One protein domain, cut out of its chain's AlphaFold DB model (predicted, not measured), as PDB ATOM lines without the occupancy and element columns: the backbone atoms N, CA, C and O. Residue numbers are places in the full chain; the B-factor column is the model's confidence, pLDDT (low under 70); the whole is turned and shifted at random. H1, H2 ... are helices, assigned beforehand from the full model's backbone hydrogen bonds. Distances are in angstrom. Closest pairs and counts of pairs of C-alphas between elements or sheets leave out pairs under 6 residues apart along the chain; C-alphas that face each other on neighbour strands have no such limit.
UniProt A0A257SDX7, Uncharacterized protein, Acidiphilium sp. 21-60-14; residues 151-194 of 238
ATOM      1  N   GLY A 151      14.650  20.708  -2.179       75.69
ATOM      2  CA  GLY A 151      14.367  22.142  -2.258       75.69
ATOM      3  C   GLY A 151      13.711  22.548  -3.582       75.69
ATOM      4  O   GLY A 151      12.751  23.311  -3.582       75.69
ATOM      5  N   ARG A 152      14.164  21.988  -4.712       82.38
ATOM      6  CA  ARG A 152      13.613  22.304  -6.041       82.38
ATOM      7  C   ARG A 152      12.217  21.719  -6.234       82.38
ATOM      8  O   ARG A 152      11.341  22.418  -6.724       82.38
ATOM      9  N   ILE A 153      11.994  20.470  -5.822       86.88
ATOM     10  CA  ILE A 153      10.680  19.822  -5.923       86.88
ATOM     11  C   ILE A 153       9.674  20.520  -5.004       86.88
ATOM     12  O   ILE A 153       8.571  20.820  -5.447       86.88
ATOM     13  N   ALA A 154      10.056  20.843  -3.763       86.75
ATOM     14  CA  ALA A 154       9.193  21.591  -2.850       86.75
ATOM     15  C   ALA A 154       8.855  22.989  -3.397       86.75
ATOM     16  O   ALA A 154       7.702  23.412  -3.339       86.75
ATOM     17  N   TRP A 155       9.832  23.683  -3.988       93.94
ATOM     18  CA  TRP A 155       9.612  24.988  -4.613       93.94
ATOM     19  C   TRP A 155       8.692  24.900  -5.839       93.94
ATOM     20  O   TRP A 155       7.738  25.670  -5.941       93.94
ATOM     21  N   LEU A 156       8.901  23.920  -6.725       94.75
ATOM     22  CA  LEU A 156       8.027  23.681  -7.880       94.75
ATOM     23  C   LEU A 156       6.604  23.302  -7.456       94.75
ATOM     24  O   LEU A 156       5.643  23.824  -8.016       94.75
ATOM     25  N   ALA A 157       6.455  22.442  -6.446       93.81
ATOM     26  CA  ALA A 157       5.153  22.094  -5.890       93.81
ATOM     27  C   ALA A 157       4.449  23.330  -5.306       93.81
ATOM     28  O   ALA A 157       3.255  23.518  -5.524       93.81
ATOM     29  N   SER A 158       5.189  24.212  -4.627       94.88
ATOM     30  CA  SER A 158       4.649  25.466  -4.096       94.88
ATOM     31  C   SER A 158       4.176  26.410  -5.212       94.88
ATOM     32  O   SER A 158       3.067  26.938  -5.129       94.88
ATOM     33  N   ILE A 159       4.947  26.550  -6.298       97.12
ATOM     34  CA  ILE A 159       4.532  27.322  -7.483       97.12
ATOM     35  C   ILE A 159       3.283  26.729  -8.124       97.12
ATOM     36  O   ILE A 159       2.373  27.474  -8.478       97.12
ATOM     37  N   LEU A 160       3.222  25.404  -8.258       97.94
ATOM     38  CA  LEU A 160       2.069  24.722  -8.833       97.94
ATOM     39  C   LEU A 160       0.804  24.995  -8.007       97.94
ATOM     40  O   LEU A 160      -0.226  25.363  -8.566       97.94
ATOM     41  N   VAL A 161       0.890  24.879  -6.679       97.94
ATOM     42  CA  VAL A 161      -0.225  25.186  -5.769       97.94
ATOM     43  C   VAL A 161      -0.647  26.650  -5.898       97.94
ATOM     44  O   VAL A 161      -1.840  26.932  -6.012       97.94
ATOM     45  N   LEU A 162       0.307  27.584  -5.950       97.56
ATOM     46  CA  LEU A 162       0.014  29.006  -6.134       97.56
ATOM     47  C   LEU A 162      -0.685  29.271  -7.479       97.56
ATOM     48  O   LEU A 162      -1.671  30.004  -7.525       97.56
ATOM     49  N   ALA A 163      -0.217  28.642  -8.560       97.44
ATOM     50  CA  ALA A 163      -0.818  28.756  -9.884       97.44
ATOM     51  C   ALA A 163      -2.257  28.221  -9.901       97.44
ATOM     52  O   ALA A 163      -3.139  28.870 -10.460       97.44
ATOM     53  N   VAL A 164      -2.519  27.090  -9.237       98.12
ATOM     54  CA  VAL A 164      -3.872  26.532  -9.088       98.12
ATOM     55  C   VAL A 164      -4.771  27.485  -8.296       98.12
ATOM     56  O   VAL A 164      -5.877  27.777  -8.747       98.12
ATOM     57  N   ILE A 165      -4.303  28.037  -7.170       96.56
ATOM     58  CA  ILE A 165      -5.070  29.012  -6.373       96.56
ATOM     59  C   ILE A 165      -5.401  30.260  -7.200       96.56
ATOM     60  O   ILE A 165      -6.542  30.723  -7.175       96.56
ATOM     61  N   LEU A 166      -4.440  30.789  -7.965       94.38
ATOM     62  CA  LEU A 166      -4.670  31.931  -8.854       94.38
ATOM     63  C   LEU A 166      -5.686  31.597  -9.953       94.38
ATOM     64  O   LEU A 166      -6.599  32.387 -10.195       94.38
ATOM     65  N   LEU A 167      -5.575  30.420 -10.576       96.25
ATOM     66  CA  LEU A 167      -6.509  29.965 -11.607       96.25
ATOM     67  C   LEU A 167      -7.938  29.843 -11.053       96.25
ATOM     68  O   LEU A 167      -8.885  30.336 -11.671       96.25
ATOM     69  N   LEU A 168      -8.093  29.257  -9.859       95.44
ATOM     70  CA  LEU A 168      -9.376  29.189  -9.157       95.44
ATOM     71  C   LEU A 168      -9.888  30.594  -8.815       95.44
ATOM     72  O   LEU A 168     -11.050  30.892  -9.074       95.44
ATOM     73  N   GLY A 169      -9.038  31.487  -8.305       89.94
ATOM     74  CA  GLY A 169      -9.413  32.871  -8.004       89.94
ATOM     75  C   GLY A 169      -9.927  33.639  -9.228       89.94
ATOM     76  O   GLY A 169     -10.853  34.440  -9.105       89.94
ATOM     77  N   VAL A 170      -9.379  33.362 -10.416       89.38
ATOM     78  CA  VAL A 170      -9.843  33.941 -11.687       89.38
ATOM     79  C   VAL A 170     -11.166  33.319 -12.145       89.38
ATOM     80  O   VAL A 170     -12.066  34.051 -12.553       89.38
ATOM     81  N   MET A 171     -11.327  31.996 -12.044       93.25
ATOM     82  CA  MET A 171     -12.564  31.299 -12.432       93.25
ATOM     83  C   MET A 171     -13.747  31.636 -11.513       93.25
ATOM     84  O   MET A 171     -14.849  31.911 -11.984       93.25
ATOM     85  N   PHE A 172     -13.518  31.677 -10.200       92.81
ATOM     86  CA  PHE A 172     -14.537  31.976  -9.184       92.81
ATOM     87  C   PHE A 172     -14.670  33.466  -8.876       92.81
ATOM     88  O   PHE A 172     -15.406  33.861  -7.972       92.81
ATOM     89  N   ARG A 173     -14.001  34.314  -9.656       85.88
ATOM     90  CA  ARG A 173     -13.954  35.759  -9.460       85.88
ATOM     91  C   ARG A 173     -15.332  36.401  -9.284       85.88
ATOM     92  O   ARG A 173     -15.512  37.218  -8.384       85.88
ATOM     93  N   ASN A 174     -16.308  36.006 -10.103       83.44
ATOM     94  CA  ASN A 174     -17.669  36.547 -10.037       83.44
ATOM     95  C   ASN A 174     -18.369  36.165  -8.723       83.44
ATOM     96  O   ASN A 174     -18.938  37.033  -8.064       83.44
ATOM     97  N   ALA A 175     -18.260  34.901  -8.300       88.00
ATOM     98  CA  ALA A 175     -18.835  34.417  -7.045       88.00
ATOM     99  C   ALA A 175     -18.183  35.081  -5.819       88.00
ATOM    100  O   ALA A 175     -18.887  35.517  -4.910       88.00
ATOM    101  N   ILE A 176     -16.855  35.239  -5.832       87.12
ATOM    102  CA  ILE A 176     -16.102  35.913  -4.762       87.12
ATOM    103  C   ILE A 176     -16.517  37.384  -4.661       87.12
ATOM    104  O   ILE A 176     -16.785  37.876  -3.567       87.12
ATOM    105  N   SER A 177     -16.627  38.085  -5.795       85.50
ATOM    106  CA  SER A 177     -17.039  39.493  -5.804       85.50
ATOM    107  C   SER A 177     -18.488  39.704  -5.348       85.50
ATOM    108  O   SER A 177     -18.788  40.734  -4.749       85.50
ATOM    109  N   ALA A 178     -19.368  38.723  -5.583       88.75
ATOM    110  CA  ALA A 178     -20.753  38.758  -5.123       88.75
ATOM    111  C   ALA A 178     -20.863  38.508  -3.609       88.75
ATOM    112  O   ALA A 178     -21.628  39.191  -2.934       88.75
ATOM    113  N   ALA A 179     -20.081  37.565  -3.073       94.38
ATOM    114  CA  ALA A 179     -20.075  37.243  -1.646       94.38
ATOM    115  C   ALA A 179     -19.303  38.269  -0.796       94.38
ATOM    116  O   ALA A 179     -19.615  38.455   0.379       94.38
ATOM    117  N   TRP A 180     -18.298  38.943  -1.371       92.88
ATOM    118  CA  TRP A 180     -17.436  39.872  -0.640       92.88
ATOM    119  C   TRP A 180     -17.191  41.186  -1.407       92.88
ATOM    120  O   TRP A 180     -16.118  41.388  -1.992       92.88
ATOM    121  N   PRO A 181     -18.158  42.128  -1.376       86.25
ATOM    122  CA  PRO A 181     -18.086  43.398  -2.105       86.25
ATOM    123  C   PRO A 181     -16.825  44.251  -1.860       86.25
ATOM    124  O   PRO A 181     -16.355  44.872  -2.814       86.25
ATOM    125  N   PRO A 182     -16.206  44.290  -0.657       90.44
ATOM    126  CA  PRO A 182     -14.980  45.066  -0.441       90.44
ATOM    127  C   PRO A 182     -13.810  44.664  -1.354       90.44
ATOM    128  O   PRO A 182     -12.984  45.511  -1.702       90.44
ATOM    129  N   SER A 183     -13.764  43.404  -1.804       87.50
ATOM    130  CA  SER A 183     -12.719  42.901  -2.708       87.50
ATOM    131  C   SER A 183     -12.687  43.615  -4.067       87.50
ATOM    132  O   SER A 183     -11.630  43.684  -4.697       87.50
ATOM    133  N   LEU A 184     -13.802  44.228  -4.499       87.44
ATOM    134  CA  LEU A 184     -13.884  45.000  -5.746       87.44
ATOM    135  C   LEU A 184     -12.847  46.122  -5.807       87.44
ATOM    136  O   LEU A 184     -12.290  46.357  -6.877       87.44
ATOM    137  N   ARG A 185     -12.538  46.779  -4.682       87.62
ATOM    138  CA  ARG A 185     -11.526  47.848  -4.657       87.62
ATOM    139  C   ARG A 185     -10.128  47.324  -4.960       87.62
ATOM    140  O   ARG A 185      -9.362  47.994  -5.647       87.62
ATOM    141  N   LEU A 186      -9.819  46.113  -4.500       86.38
ATOM    142  CA  LEU A 186      -8.544  45.469  -4.785       86.38
ATOM    143  C   LEU A 186      -8.452  45.134  -6.278       86.38
ATOM    144  O   LEU A 186      -7.491  45.528  -6.925       86.38
ATOM    145  N   TYR A 187      -9.492  44.519  -6.855       84.12
ATOM    146  CA  TYR A 187      -9.539  44.226  -8.295       84.12
ATOM    147  C   TYR A 187      -9.441  45.484  -9.172       84.12
ATOM    148  O   TYR A 187      -8.827  45.433 -10.237       84.12
ATOM    149  N   GLN A 188     -10.006  46.611  -8.723       86.75
ATOM    150  CA  GLN A 188      -9.853  47.906  -9.391       86.75
ATOM    151  C   GLN A 188      -8.406  48.408  -9.350       86.75
ATOM    152  O   GLN A 188      -7.893  48.839 -10.380       86.75
ATOM    153  N   ALA A 189      -7.731  48.305  -8.202       90.62
ATOM    154  CA  ALA A 189      -6.340  48.732  -8.058       90.62
ATOM    155  C   ALA A 189      -5.378  47.936  -8.958       90.62
ATOM    156  O   ALA A 189      -4.425  48.502  -9.483       90.62
ATOM    157  N   VAL A 190      -5.645  46.642  -9.180       89.69
ATOM    158  CA  VAL A 190      -4.811  45.798 -10.057       89.69
ATOM    159  C   VAL A 190      -5.214  45.894 -11.541       89.69
ATOM    160  O   VAL A 190      -4.694  45.153 -12.370       89.69
ATOM    161  N   GLY A 191      -6.167  46.761 -11.908       86.38
ATOM    162  CA  GLY A 191      -6.624  46.933 -13.297       86.38
ATOM    163  C   GLY A 191      -7.404  45.743 -13.872       86.38
ATOM    164  O   GLY A 191      -7.839  45.773 -15.022       86.38
ATOM    165  N   LEU A 192      -7.646  44.706 -13.072       82.06
ATOM    166  CA  LEU A 192      -8.495  43.580 -13.427       82.06
ATOM    167  C   LEU A 192      -9.950  43.969 -13.172       82.06
ATOM    168  O   LEU A 192     -10.586  43.345 -12.340       82.06
ATOM    169  N   MET A 193     -10.531  44.987 -13.811       77.94
ATOM    170  CA  MET A 193     -11.970  45.235 -13.616       77.94
ATOM    171  C   MET A 193     -12.793  44.053 -14.162       77.94
ATOM    172  O   MET A 193     -12.418  43.444 -15.167       77.94
ATOM    173  N   PRO A 194     -13.872  43.631 -13.479       65.50
ATOM    174  CA  PRO A 194     -14.768  42.640 -14.047       65.50
ATOM    175  C   PRO A 194     -15.498  43.358 -15.174       65.50
ATOM    176  O   PRO A 194     -16.151  44.371 -14.926       65.50
TER     177      PRO A 194
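Overview. This is residues 151 to 194 of the 238 residues of an uncharacterized protein of Acidiphilium sp. 21-60-14 (UniProt A0A257SDX7). A long straight helix, H1, stands out as an arm from a small head, in which two short helices, H2 and H3, make a corner and the last residues, 190 to 194, trail after H3. Residues 151 to 169 of H1 stand free, and this arm makes the length of the domain. The printed part has 44 residues with three named helices, in the order H1, H2, H3, and no named strand; the class is all helix. The whole is only just loose, close to extended, with a radius of gyration of the C-alphas of 13.5 A, and the C-alphas span 38 by 19 by 14 A.

Arrangement. H1, residues 151 to 171, and H2, residues 173 to 179, meet only through their link, which is tight, with 1 residue between them. A tight link of 3 residues joins H2 to H3, residues 183 to 189. H2 and H3 are close but not clearly touching; their closest C-alphas, those of Ser 177 and Ser 183, are 6.3 A apart. They stand at a steep tilt of 46 degrees and run opposite ways. H1 and H3 are apart. In H1, H2 and H3 every pair of O i and N i+4 is within hydrogen-bond range.

Along the chain. H1 begins at C-alpha 151, at (14.367, 22.142, -2.258), and ends at C-alpha 171, at (-12.564, 31.299, -12.432), 30.2 A from first to last C-alpha. H2 measures 10.0 A and H3 10.2 A in the same way. H3 ends at C-alpha 189, at (-6.340, 48.732, -8.058).

Size, cuts and confidence. The two C-alphas farthest apart, those of Gly 151 and Ala 178, are 39.0 A apart. The printed part has no cut, and both links are tight. The mean pLDDT of the printed part is 89.5, and residue 194 is under 70.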